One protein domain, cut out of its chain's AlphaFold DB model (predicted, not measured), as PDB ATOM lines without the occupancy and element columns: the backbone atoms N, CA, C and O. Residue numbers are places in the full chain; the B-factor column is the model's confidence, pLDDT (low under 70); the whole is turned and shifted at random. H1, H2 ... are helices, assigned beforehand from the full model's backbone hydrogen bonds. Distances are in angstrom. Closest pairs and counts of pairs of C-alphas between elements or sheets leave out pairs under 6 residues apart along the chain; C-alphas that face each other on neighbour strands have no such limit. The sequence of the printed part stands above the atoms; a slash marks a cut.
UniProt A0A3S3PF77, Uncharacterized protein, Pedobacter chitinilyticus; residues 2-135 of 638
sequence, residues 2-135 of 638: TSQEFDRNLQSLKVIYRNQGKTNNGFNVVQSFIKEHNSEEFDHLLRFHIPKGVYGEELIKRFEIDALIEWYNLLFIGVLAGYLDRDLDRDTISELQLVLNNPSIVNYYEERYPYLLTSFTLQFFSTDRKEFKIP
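What this domain is: This is residues 2 to 135 of the 638 residues of an uncharacterized protein of Pedobacter chitinilyticus (UniProt A0A3S3PF77). The long helix H4 runs through the middle of an elongated body, and shorter helices cross it: H2 packs across it at residues 61 to 71 and H7 crosses it at residues 69 to 76. H5 packs on H7, H6 packs on H7 near the link between the two, and H1 reaches H4 with its last residues, 17 and 18. The printed part has 134 residues with seven named helices, H1 to H7 in chain order, and no named strand; the class is all helix, and the helix packing is mostly crossed. The whole is compact, with a radius of gyration of the C-alphas of 15.4 A, and the C-alphas span 48 by 28 by 25 A.

How they stand to each other: H1, residues 3 to 18, and H4, residues 57 to 80, only just touch, with 3 pairs of C-alphas within 8 A; the closest are those of Tyr 17 and Trp 71, 6.9 A apart. Their tilt is shallow, 16 degrees, opposite ways. H2, residues 21 to 36, touches H4 with 29 such pairs, the closest being the C-alphas of Gly 26 and Glu 64 at 4.2 A; the two are about perpendicular at 74 degrees. H3, residues 39 to 45, and H6, residues 103 to 111, only just touch, with 3 pairs; the closest C-alphas are those of Asp 43 and Ser 104, 5.2 A apart. H7, residues 117 to 126, touches H4, with the C-alphas of Phe 76 and Thr 121 closest at 5.8 A, at a steep tilt of 58 degrees, the same way. H7 also touches H5, residues 90 to 100, with the C-alphas of Leu 100 and Leu 122 closest at 6.3 A. H6 and H7 touch too, the C-alphas of Tyr 109 and Thr 118 being closest at 6.7 A. H4 and H5 are close but not clearly touching; H1 and H7 are among the pairs that are apart. In H1 to H7 every O i to N i+4 pair is within hydrogen-bond range.

Where its parts are: H1 begins at C-alpha 3 (-22.716, 45.676, -0.687) and is 20.8 A long from first to last C-alpha. H2 is 23.3 A long, and H4, the longest helix with 24 residues, is 35.0 A, from C-alpha 57 (-39.938, 54.746, -37.013) to C-alpha 80. H5 is 15.3 A and H7 14.0 A long, H7 ending at C-alpha 126 (-40.429, 38.068, -8.856).

The domain as a whole: The two C-alphas farthest apart, those of Thr 2 and Pro 51, are 49.9 A apart. The printed part has no cut. The link H3 to H4, 11 residues, is long. The mean pLDDT of the printed part is 83.0; residues 49 to 54, 110 to 115, 127 to 133 and 135 are under 70.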
ATOM      1  N   THR A   2     -18.407  43.343  -1.335       76.62
ATOM      2  CA  THR A   2     -19.203  44.097  -0.347       76.62
ATOM      3  C   THR A   2     -20.460  44.695  -0.990       76.62
ATOM      4  O   THR A   2     -20.478  44.947  -2.192       76.62
ATOM      5  N   SER A   3     -21.499  44.993  -0.198       76.56
ATOM      6  CA  SER A   3     -22.716  45.676  -0.687       76.56
ATOM      7  C   SER A   3     -22.403  47.005  -1.402       76.56
ATOM      8  O   SER A   3     -22.987  47.295  -2.441       76.56
ATOM      9  N   GLN A   4     -21.390  47.753  -0.943       80.31
ATOM     10  CA  GLN A   4     -20.936  48.981  -1.610       80.31
ATOM     11  C   GLN A   4     -20.324  48.734  -3.001       80.31
ATOM     12  O   GLN A   4     -20.456  49.572  -3.891       80.31
ATOM     13  N   GLU A   5     -19.640  47.605  -3.204       84.25
ATOM     14  CA  GLU A   5     -19.083  47.245  -4.513       84.25
ATOM     15  C   GLU A   5     -20.184  46.863  -5.502       84.25
ATOM     16  O   GLU A   5     -20.122  47.276  -6.659       84.25
ATOM     17  N   PHE A   6     -21.206  46.133  -5.047       87.75
ATOM     18  CA  PHE A   6     -22.365  45.799  -5.873       87.75
ATOM     19  C   PHE A   6     -23.146  47.040  -6.306       87.75
ATOM     20  O   PHE A   6     -23.445  47.183  -7.492       87.75
ATOM     21  N   ASP A   7     -23.394  47.974  -5.385       85.19
ATOM     22  CA  ASP A   7     -24.051  49.243  -5.705       85.19
ATOM     23  C   ASP A   7     -23.250  50.040  -6.739       85.19
ATOM     24  O   ASP A   7     -23.805  50.536  -7.723       85.19
ATOM     25  N   ARG A   8     -21.924  50.127  -6.567       88.00
ATOM     26  CA  ARG A   8     -21.047  50.799  -7.533       88.00
ATOM     27  C   ARG A   8     -21.141  50.151  -8.914       88.00
ATOM     28  O   ARG A   8     -21.286  50.865  -9.904       88.00
ATOM     29  N   ASN A   9     -21.087  48.822  -8.980       90.50
ATOM     30  CA  ASN A   9     -21.183  48.079 -10.233       90.50
ATOM     31  C   ASN A   9     -22.526  48.317 -10.934       90.50
ATOM     32  O   ASN A   9     -22.546  48.592 -12.135       90.50
ATOM     33  N   LEU A  10     -23.635  48.286 -10.187       91.38
ATOM     34  CA  LEU A  10     -24.968  48.563 -10.720       91.38
ATOM     35  C   LEU A  10     -25.067  49.985 -11.288       91.38
ATOM     36  O   LEU A  10     -25.577  50.174 -12.393       91.38
ATOM     37  N   GLN A  11     -24.541  50.985 -10.576       89.75
ATOM     38  CA  GLN A  11     -24.536  52.370 -11.056       89.75
ATOM     39  C   GLN A  11     -23.687  52.541 -12.319       89.75
ATOM     40  O   GLN A  11     -24.123  53.201 -13.263       89.75
ATOM     41  N   SER A  12     -22.511  51.911 -12.388       87.75
ATOM     42  CA  SER A  12     -21.686  51.920 -13.601       87.75
ATOM     43  C   SER A  12     -22.423  51.310 -14.796       87.75
ATOM     44  O   SER A  12     -22.434  51.907 -15.873       87.75
ATOM     45  N   LEU A  13     -23.099  50.173 -14.606       88.44
ATOM     46  CA  LEU A  13     -23.894  49.551 -15.662       88.44
ATOM     47  C   LEU A  13     -25.064  50.436 -16.105       88.44
ATOM     48  O   LEU A  13     -25.293  50.576 -17.305       88.44
ATOM     49  N   LYS A  14     -25.763  51.087 -15.167       88.88
ATOM     50  CA  LYS A  14     -26.849  52.019 -15.500       88.88
ATOM     51  C   LYS A  14     -26.361  53.174 -16.366       88.88
ATOM     52  O   LYS A  14     -27.028  53.527 -17.333       88.88
ATOM     53  N   VAL A  15     -25.199  53.748 -16.062       86.19
ATOM     54  CA  VAL A  15     -24.631  54.845 -16.861       86.19
ATOM     55  C   VAL A  15     -24.335  54.397 -18.291       86.19
ATOM     56  O   VAL A  15     -24.692  55.115 -19.222       86.19
ATOM     57  N   ILE A  16     -23.724  53.223 -18.458       80.38
ATOM     58  CA  ILE A  16     -23.286  52.728 -19.769       80.38
ATOM     59  C   ILE A  16     -24.477  52.262 -20.613       80.38
ATOM     60  O   ILE A  16     -24.568  52.596 -21.789       80.38
ATOM     61  N   TYR A  17     -25.391  51.493 -20.019       81.88
ATOM     62  CA  TYR A  17     -26.402  50.759 -20.777       81.88
ATOM     63  C   TYR A  17     -27.820  51.294 -20.617       81.88
ATOM     64  O   TYR A  17     -28.604  51.107 -21.538       81.88
ATOM     65  N   ARG A  18     -28.185  51.934 -19.495       85.69
ATOM     66  CA  ARG A  18     -29.583  52.316 -19.199       85.69
ATOM     67  C   ARG A  18     -29.890  53.795 -19.391       85.69
ATOM     68  O   ARG A  18     -30.976  54.123 -19.863       85.69
ATOM     69  N   ASN A  19     -28.971  54.672 -19.003       83.06
ATOM     70  CA  ASN A  19     -29.203  56.117 -18.907       83.06
ATOM     71  C   ASN A  19     -28.933  56.863 -20.223       83.06
ATOM     72  O   ASN A  19     -29.162  58.068 -20.300       83.06
ATOM     73  N   GLN A  20     -28.436  56.173 -21.250       74.50
ATOM     74  CA  GLN A  20     -28.099  56.753 -22.547       74.50
ATOM     75  C   GLN A  20     -28.614  55.870 -23.693       74.50
ATOM     76  O   GLN A  20     -28.868  54.678 -23.516       74.50
ATOM     77  N   GLY A  21     -28.758  56.469 -24.877       85.50
ATOM     78  CA  GLY A  21     -29.035  55.752 -26.122       85.50
ATOM     79  C   GLY A  21     -30.381  55.015 -26.157       85.50
ATOM     80  O   GLY A  21     -31.396  55.507 -25.664       85.50
ATOM     81  N   LYS A  22     -30.367  53.825 -26.772       86.06
ATOM     82  CA  LYS A  22     -31.561  53.041 -27.130       86.06
ATOM     83  C   LYS A  22     -32.386  52.589 -25.924       86.06
ATOM     84  O   LYS A  22     -33.603  52.699 -25.948       86.06
ATOM     85  N   THR A  23     -31.736  52.136 -24.856       87.62
ATOM     86  CA  THR A  23     -32.403  51.593 -23.662       87.62
ATOM     87  C   THR A  23     -33.257  52.644 -22.953       87.62
ATOM     88  O   THR A  23     -34.381  52.365 -22.539       87.62
ATOM     89  N   ASN A  24     -32.750  53.877 -22.832       90.38
ATOM     90  CA  ASN A  24     -33.512  54.961 -22.215       90.38
ATOM     91  C   ASN A  24     -34.727  55.352 -23.059       90.38
ATOM     92  O   ASN A  24     -35.815  55.556 -22.523       90.38
ATOM     93  N   ASN A  25     -34.546  55.424 -24.378       91.00
ATOM     94  CA  ASN A  25     -35.641  55.690 -25.301       91.00
ATOM     95  C   ASN A  25     -36.695  54.581 -25.234       91.00
ATOM     96  O   ASN A  25     -37.874  54.882 -25.080       91.00
ATOM     97  N   GLY A  26     -36.269  53.315 -25.216       91.00
ATOM     98  CA  GLY A  26     -37.150  52.159 -25.089       91.00
ATOM     99  C   GLY A  26     -37.989  52.216 -23.823       91.00
ATOM    100  O   GLY A  26     -39.201  52.019 -23.876       91.00
ATOM    101  N   PHE A  27     -37.384  52.582 -22.691       91.88
ATOM    102  CA  PHE A  27     -38.133  52.776 -21.452       91.88
ATOM    103  C   PHE A  27     -39.195  53.869 -21.580       91.88
ATOM    104  O   PHE A  27     -40.337  53.663 -21.171       91.88
ATOM    105  N   ASN A  28     -38.846  55.010 -22.179       91.75
ATOM    106  CA  ASN A  28     -39.792  56.106 -22.384       91.75
ATOM    107  C   ASN A  28     -40.958  55.689 -23.296       91.75
ATOM    108  O   ASN A  28     -42.100  56.038 -23.000       91.75
ATOM    109  N   VAL A  29     -40.682  54.911 -24.351       90.69
ATOM    110  CA  VAL A  29     -41.697  54.351 -25.258       90.69
ATOM    111  C   VAL A  29     -42.630  53.401 -24.507       90.69
ATOM    112  O   VAL A  29     -43.845  53.570 -24.545       90.69
ATOM    113  N   VAL A  30     -42.096  52.427 -23.766       90.38
ATOM    114  CA  VAL A  30     -42.934  51.503 -22.980       90.38
ATOM    115  C   VAL A  30     -43.769  52.272 -21.952       90.38
ATOM    116  O   VAL A  30     -44.966  52.028 -21.791       90.38
ATOM    117  N   GLN A  31     -43.163  53.246 -21.271       90.50
ATOM    118  CA  GLN A  31     -43.846  54.028 -20.250       90.50
ATOM    119  C   GLN A  31     -44.974  54.896 -20.830       90.50
ATOM    120  O   GLN A  31     -45.990  55.070 -20.152       90.50
ATOM    121  N   SER A  32     -44.833  55.437 -22.048       90.69
ATOM    122  CA  SER A  32     -45.915  56.192 -22.696       90.69
ATOM    123  C   SER A  32     -47.112  55.291 -22.991       90.69
ATOM    124  O   SER A  32     -48.222  55.623 -22.580       90.69
ATOM    125  N   PHE A  33     -46.889  54.100 -23.560       89.00
ATOM    126  CA  PHE A  33     -47.964  53.137 -23.833       89.00
ATOM    127  C   PHE A  33     -48.677  52.659 -22.561       89.00
ATOM    128  O   PHE A  33     -49.907  52.566 -22.535       89.00
ATOM    129  N   ILE A  34     -47.932  52.422 -21.475       83.44
ATOM    130  CA  ILE A  34     -48.516  52.050 -20.176       83.44
ATOM    131  C   ILE A  34     -49.410  53.175 -19.630       83.44
ATOM    132  O   ILE A  34     -50.518  52.903 -19.157       83.44
ATOM    133  N   LYS A  35     -48.949  54.433 -19.690       84.75
ATOM    134  CA  LYS A  35     -49.690  55.603 -19.181       84.75
ATOM    135  C   LYS A  35     -50.942  55.913 -19.996       84.75
ATOM    136  O   LYS A  35     -51.941  56.328 -19.419       84.75
ATOM    137  N   GLU A  36     -50.885  55.726 -21.309       85.38
ATOM    138  CA  GLU A  36     -51.991  56.010 -22.231       85.38
ATOM    139  C   GLU A  36     -53.027  54.875 -22.301       85.38
ATOM    140  O   GLU A  36     -54.082  55.053 -22.903       85.38
ATOM    141  N   HIS A  37     -52.756  53.728 -21.659       78.38
ATOM    142  CA  HIS A  37     -53.610  52.530 -21.665       78.38
ATOM    143  C   HIS A  37     -53.933  52.016 -23.081       78.38
ATOM    144  O   HIS A  37     -55.012  51.482 -23.333       78.38
ATOM    145  N   ASN A  38     -52.983  52.165 -24.005       83.75
ATOM    146  CA  ASN A  38     -53.156  51.852 -25.420       83.75
ATOM    147  C   ASN A  38     -52.532  50.489 -25.769       83.75
ATOM    148  O   ASN A  38     -51.504  50.403 -26.441       83.75
ATOM    149  N   SER A  39     -53.129  49.413 -25.248       79.56
ATOM    150  CA  SER A  39     -52.607  48.049 -25.419       79.56
ATOM    151  C   SER A  39     -52.668  47.560 -26.867       79.56
ATOM    152  O   SER A  39     -51.758  46.869 -27.300       79.56
ATOM    153  N   GLU A  40     -53.684  47.953 -27.643       81.75
ATOM    154  CA  GLU A  40     -53.825  47.519 -29.042       81.75
ATOM    155  C   GLU A  40     -52.691  48.042 -29.935       81.75
ATOM    156  O   GLU A  40     -52.115  47.289 -30.724       81.75
ATOM    157  N   GLU A  41     -52.337  49.326 -29.808       86.31
ATOM    158  CA  GLU A  41     -51.223  49.896 -30.567       86.31
ATOM    159  C   GLU A  41     -49.886  49.310 -30.110       86.31
ATOM    160  O   GLU A  41     -49.010  49.055 -30.941       86.31
ATOM    161  N   PHE A  42     -49.744  49.024 -28.812       88.56
ATOM    162  CA  PHE A  42     -48.533  48.413 -28.279       88.56
ATOM    163  C   PHE A  42     -48.362  46.955 -28.740       88.56
ATOM    164  O   PHE A  42     -47.280  46.567 -29.185       88.56
ATOM    165  N   ASP A  43     -49.443  46.172 -28.758       84.44
ATOM    166  CA  ASP A  43     -49.470  44.816 -29.316       84.44
ATOM    167  C   ASP A  43     -49.147  44.819 -30.814       84.44
ATOM    168  O   ASP A  43     -48.396  43.962 -31.297       84.44
ATOM    169  N   HIS A  44     -49.672  45.802 -31.557       85.88
ATOM    170  CA  HIS A  44     -49.330  46.001 -32.962       85.88
ATOM    171  C   HIS A  44     -47.849  46.366 -33.130       85.88
ATOM    172  O   HIS A  44     -47.195  45.812 -34.021       85.88
ATOM    173  N   LEU A  45     -47.308  47.250 -32.283       86.50
ATOM    174  CA  LEU A  45     -45.891  47.626 -32.272       86.50
ATOM    175  C   LEU A  45     -44.983  46.445 -31.938       86.50
ATOM    176  O   LEU A  45     -43.864  46.431 -32.423       86.50
ATOM    177  N   LEU A  46     -45.429  45.454 -31.169       84.81
ATOM    178  CA  LEU A  46     -44.623  44.281 -30.823       84.81
ATOM    179  C   LEU A  46     -44.956  43.035 -31.658       84.81
ATOM    180  O   LEU A  46     -44.410  41.965 -31.402       84.81
ATOM    181  N   ARG A  47     -45.828  43.123 -32.680       80.31
ATOM    182  CA  ARG A  47     -46.273  41.973 -33.512       80.31
ATOM    183  C   ARG A  47     -45.125  41.160 -34.126       80.31
ATOM    184  O   ARG A  47     -44.045  41.701 -34.366       80.31
ATOM    185  N   PHE A  48     -45.397  39.895 -34.458       70.62
ATOM    186  CA  PHE A  48     -44.468  39.043 -35.206       70.62
ATOM    187  C   PHE A  48     -44.178  39.653 -36.586       70.62
ATOM    188  O   PHE A  48     -45.104  40.072 -37.284       70.62
ATOM    189  N   HIS A  49     -42.904  39.740 -36.965       68.44
ATOM    190  CA  HIS A  49     -42.465  40.521 -38.127       68.44
ATOM    191  C   HIS A  49     -42.473  39.728 -39.448       68.44
ATOM    192  O   HIS A  49     -42.519  40.334 -40.516       68.44
ATOM    193  N   ILE A  50     -42.503  38.387 -39.406       59.31
ATOM    194  CA  ILE A  50     -42.491  37.534 -40.614       59.31
ATOM    195  C   ILE A  50     -43.681  37.805 -41.559       59.31
ATOM    196  O   ILE A  50     -43.466  37.923 -42.765       59.31
ATOM    197  N   PRO A  51     -44.935  37.951 -41.081       60.41
ATOM    198  CA  PRO A  51     -46.075  38.169 -41.973       60.41
ATOM    199  C   PRO A  51     -46.120  39.584 -42.568       60.41
ATOM    200  O   PRO A  51     -46.795  39.806 -43.572       60.41
ATOM    201  N   LYS A  52     -45.454  40.559 -41.933       63.34
ATOM    202  CA  LYS A  52     -45.479  41.978 -42.310       63.34
ATOM    203  C   LYS A  52     -44.193  42.653 -41.830       63.34
ATOM    204  O   LYS A  52     -44.084  42.972 -40.645       63.34
ATOM    205  N   GLY A  53     -43.274  42.894 -42.766       61.03
ATOM    206  CA  GLY A  53     -41.994  43.556 -42.501       61.03
ATOM    207  C   GLY A  53     -42.149  44.896 -41.774       61.03
ATOM    208  O   GLY A  53     -43.185  45.564 -41.877       61.03
ATOM    209  N   VAL A  54     -41.116  45.263 -41.019       68.56
ATOM    210  CA  VAL A  54     -41.087  46.456 -40.168       68.56
ATOM    211  C   VAL A  54     -40.023  47.422 -40.683       68.56
ATOM    212  O   VAL A  54     -38.902  47.011 -40.961       68.56
ATOM    213  N   TYR A  55     -40.371  48.704 -40.810       75.81
ATOM    214  CA  TYR A  55     -39.498  49.726 -41.394       75.81
ATOM    215  C   TYR A  55     -39.682  51.080 -40.693       75.81
ATOM    216  O   TYR A  55     -40.685  51.312 -40.015       75.81
ATOM    217  N   GLY A  56     -38.728  51.992 -40.889       82.06
ATOM    218  CA  GLY A  56     -38.825  53.379 -40.428       82.06
ATOM    219  C   GLY A  56     -38.917  53.520 -38.905       82.06
ATOM    220  O   GLY A  56     -38.217  52.837 -38.162       82.06
ATOM    221  N   GLU A  57     -39.786  54.417 -38.439       84.62
ATOM    222  CA  GLU A  57     -39.938  54.746 -37.013       84.62
ATOM    223  C   GLU A  57     -40.377  53.540 -36.163       84.62
ATOM    224  O   GLU A  57     -39.960  53.413 -35.013       84.62
ATOM    225  N   GLU A  58     -41.167  52.623 -36.732       85.56
ATOM    226  CA  GLU A  58     -41.578  51.396 -36.038       85.56
ATOM    227  C   GLU A  58     -40.363  50.516 -35.703       85.56
ATOM    228  O   GLU A  58     -40.247  50.020 -34.584       85.56
ATOM    229  N   LEU A  59     -39.434  50.365 -36.654       83.19
ATOM    230  CA  LEU A  59     -38.225  49.559 -36.474       83.19
ATOM    231  C   LEU A  59     -37.334  50.141 -35.371       83.19
ATOM    232  O   LEU A  59     -36.832  49.407 -34.524       83.19
ATOM    233  N   ILE A  60     -37.186  51.468 -35.354       86.25
ATOM    234  CA  ILE A  60     -36.397  52.173 -34.339       86.25
ATOM    235  C   ILE A  60     -36.982  51.919 -32.947       86.25
ATOM    236  O   ILE A  60     -36.258  51.470 -32.062       86.25
ATOM    237  N   LYS A  61     -38.294  52.129 -32.768       89.69
ATOM    238  CA  LYS A  61     -38.970  51.920 -31.476       89.69
ATOM    239  C   LYS A  61     -38.835  50.483 -30.976       89.69
ATOM    240  O   LYS A  61     -38.630  50.271 -29.786       89.69
ATOM    241  N   ARG A  62     -38.915  49.491 -31.866       87.06
ATOM    242  CA  ARG A  62     -38.708  48.081 -31.498       87.06
ATOM    243  C   ARG A  62     -37.291  47.812 -31.025       87.06
ATOM    244  O   ARG A  62     -37.133  47.295 -29.932       87.06
ATOM    245  N   PHE A  63     -36.278  48.247 -31.774       86.12
ATOM    246  CA  PHE A  63     -34.883  48.083 -31.357       86.12
ATOM    247  C   PHE A  63     -34.574  48.774 -30.027       86.12
ATOM    248  O   PHE A  63     -33.709  48.326 -29.276       86.12
ATOM    249  N   GLU A  64     -35.261  49.871 -29.723       91.38
ATOM    250  CA  GLU A  64     -35.173  50.530 -28.423       91.38
ATOM    251  C   GLU A  64     -35.811  49.691 -27.302       91.38
ATOM    252  O   GLU A  64     -35.236  49.588 -26.217       91.38
ATOM    253  N   ILE A  65     -36.951  49.043 -27.563       91.44
ATOM    254  CA  ILE A  65     -37.598  48.109 -26.628       91.44
ATOM    255  C   ILE A  65     -36.760  46.835 -26.444       91.44
ATOM    256  O   ILE A  65     -36.568  46.401 -25.310       91.44
ATOM    257  N   ASP A  66     -36.203  46.273 -27.516       89.06
ATOM    258  CA  ASP A  66     -35.313  45.111 -27.456       89.06
ATOM    259  C   ASP A  66     -34.075  45.428 -26.617       89.06
ATOM    260  O   ASP A  66     -33.750  44.684 -25.695       89.06
ATOM    261  N   ALA A  67     -33.454  46.596 -26.828       90.12
ATOM    262  CA  ALA A  67     -32.333  47.057 -26.010       90.12
ATOM    263  C   ALA A  67     -32.698  47.184 -24.517       90.12
ATOM    264  O   ALA A  67     -31.860  46.912 -23.652       90.12
ATOM    265  N   LEU A  68     -33.941  47.571 -24.203       93.69
ATOM    266  CA  LEU A  68     -34.457  47.614 -22.833       93.69
ATOM    267  C   LEU A  68     -34.633  46.218 -22.224       93.69
ATOM    268  O   LEU A  68     -34.238  45.998 -21.080       93.69
ATOM    269  N   ILE A  69     -35.200  45.274 -22.972       92.06
ATOM    270  CA  ILE A  69     -35.367  43.883 -22.527       92.06
ATOM    271  C   ILE A  69     -33.998  43.224 -22.318       92.06
ATOM    272  O   ILE A  69     -33.740  42.619 -21.276       92.06
ATOM    273  N   GLU A  70     -33.093  43.405 -23.277       91.25
ATOM    274  CA  GLU A  70     -31.704  42.962 -23.211       91.25
ATOM    275  C   GLU A  70     -30.991  43.524 -21.977       91.25
ATOM    276  O   GLU A  70     -30.308  42.787 -21.269       91.25
ATOM    277  N   TRP A  71     -31.197  44.803 -21.649       93.06
ATOM    278  CA  TRP A  71     -30.660  45.404 -20.428       93.06
ATOM    279  C   TRP A  71     -31.089  44.654 -19.157       93.06
ATOM    280  O   TRP A  71     -30.247  44.363 -18.305       93.06
ATOM    281  N   TYR A  72     -32.365  44.286 -19.024       94.81
ATOM    282  CA  TYR A  72     -32.817  43.514 -17.863       94.81
ATOM    283  C   TYR A  72     -32.207  42.109 -17.821       94.81
ATOM    284  O   TYR A  72     -31.821  41.635 -16.751       94.81
ATOM    285  N   ASN A  73     -32.048  41.466 -18.979       94.88
ATOM    286  CA  ASN A  73     -31.369  40.177 -19.078       94.88
ATOM    287  C   ASN A  73     -29.879  40.286 -18.697       94.88
ATOM    288  O   ASN A  73     -29.356  39.398 -18.023       94.88
ATOM    289  N   LEU A  74     -29.203  41.394 -19.030       94.69
ATOM    290  CA  LEU A  74     -27.825  41.659 -18.588       94.69
ATOM    291  C   LEU A  74     -27.712  41.805 -17.070       94.69
ATOM    292  O   LEU A  74     -26.718  41.351 -16.497       94.69
ATOM    293  N   LEU A  75     -28.706  42.416 -16.415       94.62
ATOM    294  CA  LEU A  75     -28.754  42.491 -14.952       94.62
ATOM    295  C   LEU A  75     -28.883  41.097 -14.343       94.62
ATOM    296  O   LEU A  75     -28.133  40.757 -13.433       94.62
ATOM    297  N   PHE A  76     -29.784  40.269 -14.874       94.25
ATOM    298  CA  PHE A  76     -29.949  38.890 -14.425       94.25
ATOM    299  C   PHE A  76     -28.655  38.073 -14.567       94.25
ATOM    300  O   PHE A  76     -28.209  37.459 -13.598       94.25
ATOM    301  N   ILE A  77     -27.992  38.134 -15.726       95.06
ATOM    302  CA  ILE A  77     -26.696  37.473 -15.948       95.06
ATOM    303  C   ILE A  77     -25.625  38.035 -14.999       95.06
ATOM    304  O   ILE A  77     -24.822  37.275 -14.459       95.06
ATOM    305  N   GLY A  78     -25.634  39.345 -14.737       93.94
ATOM    306  CA  GLY A  78     -24.728  39.987 -13.782       93.94
ATOM    307  C   GLY A  78     -24.918  39.489 -12.346       93.94
ATOM    308  O   GLY A  78     -23.934  39.315 -11.626       93.94
ATOM    309  N   VAL A  79     -26.157  39.194 -11.943       92.69
ATOM    310  CA  VAL A  79     -26.447  38.544 -10.655       92.69
ATOM    311  C   VAL A  79     -25.963  37.096 -10.649       92.69
ATOM    312  O   VAL A  79     -25.338  36.674  -9.679       92.69
ATOM    313  N   LEU A  80     -26.188  36.337 -11.729       91.81
ATOM    314  CA  LEU A  80     -25.702  34.954 -11.837       91.81
ATOM    315  C   LEU A  80     -24.171  34.866 -11.764       91.81
ATOM    316  O   LEU A  80     -23.642  33.955 -11.136       91.81
ATOM    317  N   ALA A  81     -23.463  35.830 -12.355       92.50
ATOM    318  CA  ALA A  81     -22.009  35.940 -12.268       92.50
ATOM    319  C   ALA A  81     -21.514  36.385 -10.879       92.50
ATOM    320  O   ALA A  81     -20.319  36.334 -10.584       92.50
ATOM    321  N   GLY A  82     -22.422  36.880 -10.033       90.62
ATOM    322  CA  GLY A  82     -22.098  37.568  -8.790       90.62
ATOM    323  C   GLY A  82     -21.290  38.848  -9.004       90.62
ATOM    324  O   GLY A  82     -20.481  39.216  -8.157       90.62
ATOM    325  N   TYR A  83     -21.493  39.511 -10.146       91.81
ATOM    326  CA  TYR A  83     -21.025  40.871 -10.413       91.81
ATOM    327  C   TYR A  83     -21.968  41.925  -9.814       91.81
ATOM    328  O   TYR A  83     -21.543  43.033  -9.474       91.81
ATOM    329  N   LEU A  84     -23.247  41.566  -9.683       91.31
ATOM    330  CA  LEU A  84     -24.305  42.339  -9.044       91.31
ATOM    331  C   LEU A  84     -24.882  41.566  -7.859       91.31
ATOM    332  O   LEU A  84     -24.878  40.335  -7.849       91.31
ATOM    333  N   ASP A  85     -25.419  42.303  -6.889       86.44
ATOM    334  CA  ASP A  85     -26.217  41.707  -5.823       86.44
ATOM    335  C   ASP A  85     -27.568  41.249  -6.388       86.44
ATOM    336  O   ASP A  85     -28.131  41.886  -7.282       86.44
ATOM    337  N   ARG A  86     -28.117  40.163  -5.840       82.25
ATOM    338  CA  ARG A  86     -29.487  39.745  -6.144       82.25
ATOM    339  C   ARG A  86     -30.489  40.805  -5.703       82.25
ATOM    340  O   ARG A  86     -31.474  41.040  -6.405       82.25
ATOM    341  N   ASP A  87     -30.253  41.419  -4.547       82.31
ATOM    342  CA  ASP A  87     -31.082  42.499  -4.022       82.31
ATOM    343  C   ASP A  87     -30.705  43.833  -4.687       82.31
ATOM    344  O   ASP A  87     -30.212  44.757  -4.044       82.31
ATOM    345  N   LEU A  88     -30.958  43.933  -5.999       86.19
ATOM    346  CA  LEU A  88     -30.867  45.194  -6.737       86.19
ATOM    347  C   LEU A  88     -31.729  46.278  -6.064       86.19
ATOM    348  O   LEU A  88     -32.697  45.983  -5.351       86.19
ATOM    349  N   ASP A  89     -31.421  47.549  -6.336       87.81
ATOM    350  CA  ASP A  89     -32.209  48.643  -5.776       87.81
ATOM    351  C   ASP A  89     -33.698  48.530  -6.149       87.81
ATOM    352  O   ASP A  89     -34.087  48.055  -7.223       87.81
ATOM    353  N   ARG A  90     -34.550  48.963  -5.212       85.12
ATOM    354  CA  ARG A  90     -36.007  48.804  -5.297       85.12
ATOM    355  C   ARG A  90     -36.586  49.415  -6.570       85.12
ATOM    356  O   ARG A  90     -37.544  48.859  -7.108       85.12
ATOM    357  N   ASP A  91     -36.022  50.527  -7.030       87.50
ATOM    358  CA  ASP A  91     -36.488  51.227  -8.222       87.50
ATOM    359  C   ASP A  91     -36.249  50.369  -9.467       87.50
ATOM    360  O   ASP A  91     -37.168  50.171 -10.257       87.50
ATOM    361  N   THR A  92     -35.072  49.750  -9.580       90.06
ATOM    362  CA  THR A  92     -34.722  48.843 -10.687       90.06
ATOM    363  C   THR A  92     -35.607  47.606 -10.719       90.06
ATOM    364  O   THR A  92     -36.101  47.239 -11.782       90.06
ATOM    365  N   ILE A  93     -35.847  46.967  -9.568       87.81
ATOM    366  CA  ILE A  93     -36.724  45.787  -9.500       87.81
ATOM    367  C   ILE A  93     -38.160  46.166  -9.871       87.81
ATOM    368  O   ILE A  93     -38.799  45.455 -10.642       87.81
ATOM    369  N   SER A  94     -38.660  47.289  -9.350       86.38
ATOM    370  CA  SER A  94     -40.023  47.751  -9.638       86.38
ATOM    371  C   SER A  94     -40.186  48.118 -11.115       86.38
ATOM    372  O   SER A  94     -41.209  47.795 -11.710       86.38
ATOM    373  N   GLU A  95     -39.175  48.757 -11.711       91.19
ATOM    374  CA  GLU A  95     -39.122  49.076 -13.140       91.19
ATOM    375  C   GLU A  95     -39.146  47.805 -13.997       91.19
ATOM    376  O   GLU A  95     -40.015  47.654 -14.857       91.19
ATOM    377  N   LEU A  96     -38.233  46.870 -13.719       91.56
ATOM    378  CA  LEU A  96     -38.115  45.599 -14.429       91.56
ATOM    379  C   LEU A  96     -39.422  44.809 -14.356       91.56
ATOM    380  O   LEU A  96     -39.912  44.349 -15.383       91.56
ATOM    381  N   GLN A  97     -40.013  44.685 -13.166       84.75
ATOM    382  CA  GLN A  97     -41.285  43.985 -12.978       84.75
ATOM    383  C   GLN A  97     -42.430  44.683 -13.713       84.75
ATOM    384  O   GLN A  97     -43.228  44.013 -14.356       84.75
ATOM    385  N   LEU A  98     -42.511  46.016 -13.660       86.75
ATOM    386  CA  LEU A  98     -43.550  46.770 -14.364       86.75
ATOM    387  C   LEU A  98     -43.483  46.553 -15.880       86.75
ATOM    388  O   LEU A  98     -44.518  46.389 -16.524       86.75
ATOM    389  N   VAL A  99     -42.274  46.575 -16.441       89.88
ATOM    390  CA  VAL A  99     -42.053  46.439 -17.882       89.88
ATOM    391  C   VAL A  99     -42.217  44.986 -18.323       89.88
ATOM    392  O   VAL A  99     -43.049  44.704 -19.177       89.88
ATOM    393  N   LEU A 100     -41.482  44.043 -17.729       86.50
ATOM    394  CA  LEU A 100     -41.481  42.651 -18.188       86.50
ATOM    395  C   LEU A 100     -42.790  41.904 -17.897       86.50
ATOM    396  O   LEU A 100     -43.084  40.932 -18.587       86.50
ATOM    397  N   ASN A 101     -43.582  42.350 -16.917       82.06
ATOM    398  CA  ASN A 101     -44.900  41.782 -16.612       82.06
ATOM    399  C   ASN A 101     -46.041  42.452 -17.406       82.06
ATOM    400  O   ASN A 101     -47.214  42.159 -17.173       82.06
ATOM    401  N   ASN A 102     -45.733  43.393 -18.306       84.69
ATOM    402  CA  ASN A 102     -46.737  43.994 -19.177       84.69
ATOM    403  C   ASN A 102     -47.239  42.952 -20.200       84.69
ATOM    404  O   ASN A 102     -46.401  42.384 -20.899       84.69
ATOM    405  N   PRO A 103     -48.561  42.736 -20.360       79.12
ATOM    406  CA  PRO A 103     -49.097  41.692 -21.241       79.12
ATOM    407  C   PRO A 103     -48.574  41.734 -22.684       79.12
ATOM    408  O   PRO A 103     -48.255  40.691 -23.245       79.12
ATOM    409  N   SER A 104     -48.413  42.924 -23.270       85.19
ATOM    410  CA  SER A 104     -47.892  43.080 -24.634       85.19
ATOM    411  C   SER A 104     -46.438  42.625 -24.752       85.19
ATOM    412  O   SER A 104     -46.046  42.036 -25.759       85.19
ATOM    413  N   ILE A 105     -45.636  42.874 -23.711       85.00
ATOM    414  CA  ILE A 105     -44.233  42.453 -23.644       85.00
ATOM    415  C   ILE A 105     -44.139  40.954 -23.327       85.00
ATOM    416  O   ILE A 105     -43.330  40.274 -23.946       85.00
ATOM    417  N   VAL A 106     -44.987  40.424 -22.439       79.00
ATOM    418  CA  VAL A 106     -45.079  38.977 -22.164       79.00
ATOM    419  C   VAL A 106     -45.378  38.217 -23.455       79.00
ATOM    420  O   VAL A 106     -44.586  37.374 -23.864       79.00
ATOM    421  N   ASN A 107     -46.435  38.599 -24.175       76.62
ATOM    422  CA  ASN A 107     -46.772  37.986 -25.461       76.62
ATOM    423  C   ASN A 107     -45.626  38.121 -26.472       76.62
ATOM    424  O   ASN A 107     -45.377  37.218 -27.269       76.62
ATOM    425  N   TYR A 108     -44.905  39.245 -26.445       82.12
ATOM    426  CA  TYR A 108     -43.734  39.435 -27.288       82.12
ATOM    427  C   TYR A 108     -42.659  38.384 -27.006       82.12
ATOM    428  O   TYR A 108     -42.319  37.637 -27.916       82.12
ATOM    429  N   TYR A 109     -42.151  38.263 -25.778       75.81
ATOM    430  CA  TYR A 109     -41.035  37.349 -25.510       75.81
ATOM    431  C   TYR A 109     -41.430  35.885 -25.258       75.81
ATOM    432  O   TYR A 109     -40.543  35.040 -25.314       75.81
ATOM    433  N   GLU A 110     -42.697  35.558 -24.978       69.50
ATOM    434  CA  GLU A 110     -43.139  34.166 -24.758       69.50
ATOM    435  C   GLU A 110     -43.701  33.509 -26.021       69.50
ATOM    436  O   GLU A 110     -43.439  32.333 -26.265       69.50
ATOM    437  N   GLU A 111     -44.438  34.252 -26.853       66.75
ATOM    438  CA  GLU A 111     -45.050  33.684 -28.063       66.75
ATOM    439  C   GLU A 111     -44.194  33.900 -29.315       66.75
ATOM    440  O   GLU A 111     -44.279  33.125 -30.269       66.75
ATOM    441  N   ARG A 112     -43.397  34.980 -29.355       68.50
ATOM    442  CA  ARG A 112     -42.687  35.417 -30.575       68.50
ATOM    443  C   ARG A 112     -41.179  35.184 -30.518       68.50
ATOM    444  O   ARG A 112     -40.551  35.178 -31.576       68.50
ATOM    445  N   TYR A 113     -40.625  34.932 -29.329       65.25
ATOM    446  CA  TYR A 113     -39.236  34.511 -29.134       65.25
ATOM    447  C   TYR A 113     -39.187  33.125 -28.478       65.25
ATOM    448  O   TYR A 113     -39.740  32.940 -27.400       65.25
ATOM    449  N   PRO A 114     -38.488  32.139 -29.068       61.56
ATOM    450  CA  PRO A 114     -38.410  30.787 -28.505       61.56
ATOM    451  C   PRO A 114     -37.525  30.698 -27.247       61.56
ATOM    452  O   PRO A 114     -37.495  29.669 -26.567       61.56
ATOM    453  N   TYR A 115     -36.792  31.765 -26.923       69.50
ATOM    454  CA  TYR A 115     -35.836  31.804 -25.823       69.50
ATOM    455  C   TYR A 115     -36.422  32.505 -24.598       69.50
ATOM    456  O   TYR A 115     -36.515  33.726 -24.530       69.50
ATOM    457  N   LEU A 116     -36.737  31.708 -23.578       80.38
ATOM    458  CA  LEU A 116     -37.400  32.136 -22.342       80.38
ATOM    459  C   LEU A 116     -36.501  32.919 -21.365       80.38
ATOM    460  O   LEU A 116     -36.845  33.029 -20.192       80.38
ATOM    461  N   LEU A 117     -35.353  33.466 -21.796       89.38
ATOM    462  CA  LEU A 117     -34.432  34.162 -20.884       89.38
ATOM    463  C   LEU A 117     -35.121  35.341 -20.194       89.38
ATOM    464  O   LEU A 117     -34.980  35.506 -18.989       89.38
ATOM    465  N   THR A 118     -35.916  36.111 -20.935       87.94
ATOM    466  CA  THR A 118     -36.682  37.233 -20.382       87.94
ATOM    467  C   THR A 118     -37.735  36.773 -19.372       87.94
ATOM    468  O   THR A 118     -37.867  37.378 -18.306       87.94
ATOM    469  N   SER A 119     -38.424  35.662 -19.653       83.56
ATOM    470  CA  SER A 119     -39.375  35.043 -18.716       83.56
ATOM    471  C   SER A 119     -38.656  34.582 -17.438       83.56
ATOM    472  O   SER A 119     -39.079  34.891 -16.323       83.56
ATOM    473  N   PHE A 120     -37.478  33.962 -17.575       87.00
ATOM    474  CA  PHE A 120     -36.621  33.569 -16.454       87.00
ATOM    475  C   PHE A 120     -36.106  34.764 -15.648       87.00
ATOM    476  O   PHE A 120     -36.104  34.705 -14.420       87.00
ATOM    477  N   THR A 121     -35.728  35.862 -16.305       89.75
ATOM    478  CA  THR A 121     -35.350  37.127 -15.661       89.75
ATOM    479  C   THR A 121     -36.500  37.656 -14.804       89.75
ATOM    480  O   THR A 121     -36.311  37.924 -13.613       89.75
ATOM    481  N   LEU A 122     -37.712  37.749 -15.363       86.44
ATOM    482  CA  LEU A 122     -38.892  38.180 -14.613       86.44
ATOM    483  C   LEU A 122     -39.176  37.237 -13.436       86.44
ATOM    484  O   LEU A 122     -39.371  37.701 -12.310       86.44
ATOM    485  N   GLN A 123     -39.149  35.923 -13.667       82.12
ATOM    486  CA  GLN A 123     -39.381  34.914 -12.635       82.12
ATOM    487  C   GLN A 123     -38.340  35.012 -11.513       82.12
ATOM    488  O   GLN A 123     -38.684  34.940 -10.331       82.12
ATOM    489  N   PHE A 124     -37.069  35.217 -11.850       85.44
ATOM    490  CA  PHE A 124     -35.979  35.333 -10.887       85.44
ATOM    491  C   PHE A 124     -36.156  36.531  -9.949       85.44
ATOM    492  O   PHE A 124     -36.001  36.387  -8.732       85.44
ATOM    493  N   PHE A 125     -36.525  37.690 -10.500       83.88
ATOM    494  CA  PHE A 125     -36.742  38.914  -9.725       83.88
ATOM    495  C   PHE A 125     -38.134  39.001  -9.077       83.88
ATOM    496  O   PHE A 125     -38.345  39.850  -8.212       83.88
ATOM    497  N   SER A 126     -39.077  38.126  -9.444       75.19
ATOM    498  CA  SER A 126     -40.429  38.068  -8.856       75.19
ATOM    499  C   SER A 126     -40.605  36.976  -7.792       75.19
ATOM    500  O   SER A 126     -41.559  37.031  -7.018       75.19
ATOM    501  N   THR A 127     -39.705  35.989  -7.724       66.75
ATOM    502  CA  THR A 127     -39.760  34.881  -6.750       66.75
ATOM    503  C   THR A 127     -39.024  35.198  -5.443       66.75
ATOM    504  O   THR A 127     -38.112  36.027  -5.408       66.75
ATOM    505  N   ASP A 128     -39.431  34.538  -4.348       52.84
ATOM    506  CA  ASP A 128     -38.974  34.858  -2.989       52.84
ATOM    507  C   ASP A 128     -37.433  34.798  -2.848       52.84
ATOM    508  O   ASP A 128     -36.723  33.969  -3.438       52.84
ATOM    509  N   ARG A 129     -36.891  35.756  -2.093       56.94
ATOM    510  CA  ARG A 129     -35.519  36.281  -2.252       56.94
ATOM    511  C   ARG A 129     -34.400  35.385  -1.698       56.94
ATOM    512  O   ARG A 129     -33.230  35.716  -1.837       56.94
ATOM    513  N   LYS A 130     -34.715  34.239  -1.083       51.66
ATOM    514  CA  LYS A 130     -33.806  33.565  -0.124       51.66
ATOM    515  C   LYS A 130     -32.968  32.388  -0.648       51.66
ATOM    516  O   LYS A 130     -32.168  31.848   0.110       51.66
ATOM    517  N   GLU A 131     -33.130  31.982  -1.907       56.50
ATOM    518  CA  GLU A 131     -32.590  30.685  -2.374       56.50
ATOM    519  C   GLU A 131     -31.363  30.730  -3.298       56.50
ATOM    520  O   GLU A 131     -30.612  29.764  -3.345       56.50
ATOM    521  N   PHE A 132     -31.129  31.824  -4.026       69.69
ATOM    522  CA  PHE A 132     -29.944  31.955  -4.881       69.69
ATOM    523  C   PHE A 132     -28.824  32.594  -4.065       69.69
ATOM    524  O   PHE A 132     -28.980  33.725  -3.602       69.69
ATOM    525  N   LYS A 133     -27.725  31.861  -3.872       67.06
ATOM    526  CA  LYS A 133     -26.511  32.356  -3.225       67.06
ATOM    527  C   LYS A 133     -25.385  32.388  -4.243       67.06
ATOM    528  O   LYS A 133     -25.145  31.392  -4.919       67.06
ATOM    529  N   ILE A 134     -24.695  33.520  -4.305       71.00
ATOM    530  CA  ILE A 134     -23.454  33.658  -5.063       71.00
ATOM    531  C   ILE A 134     -22.388  32.787  -4.365       71.00
ATOM    532  O   ILE A 134     -22.263  32.888  -3.139       71.00
ATOM    533  N   PRO A 135     -21.656  31.921  -5.090       65.94
ATOM    534  CA  PRO A 135     -20.548  31.148  -4.529       65.94
ATOM    535  C   PRO A 135     -19.494  32.040  -3.852       65.94
ATOM    536  O   PRO A 135     -19.274  33.173  -4.273       65.94
TER     537      PRO A 135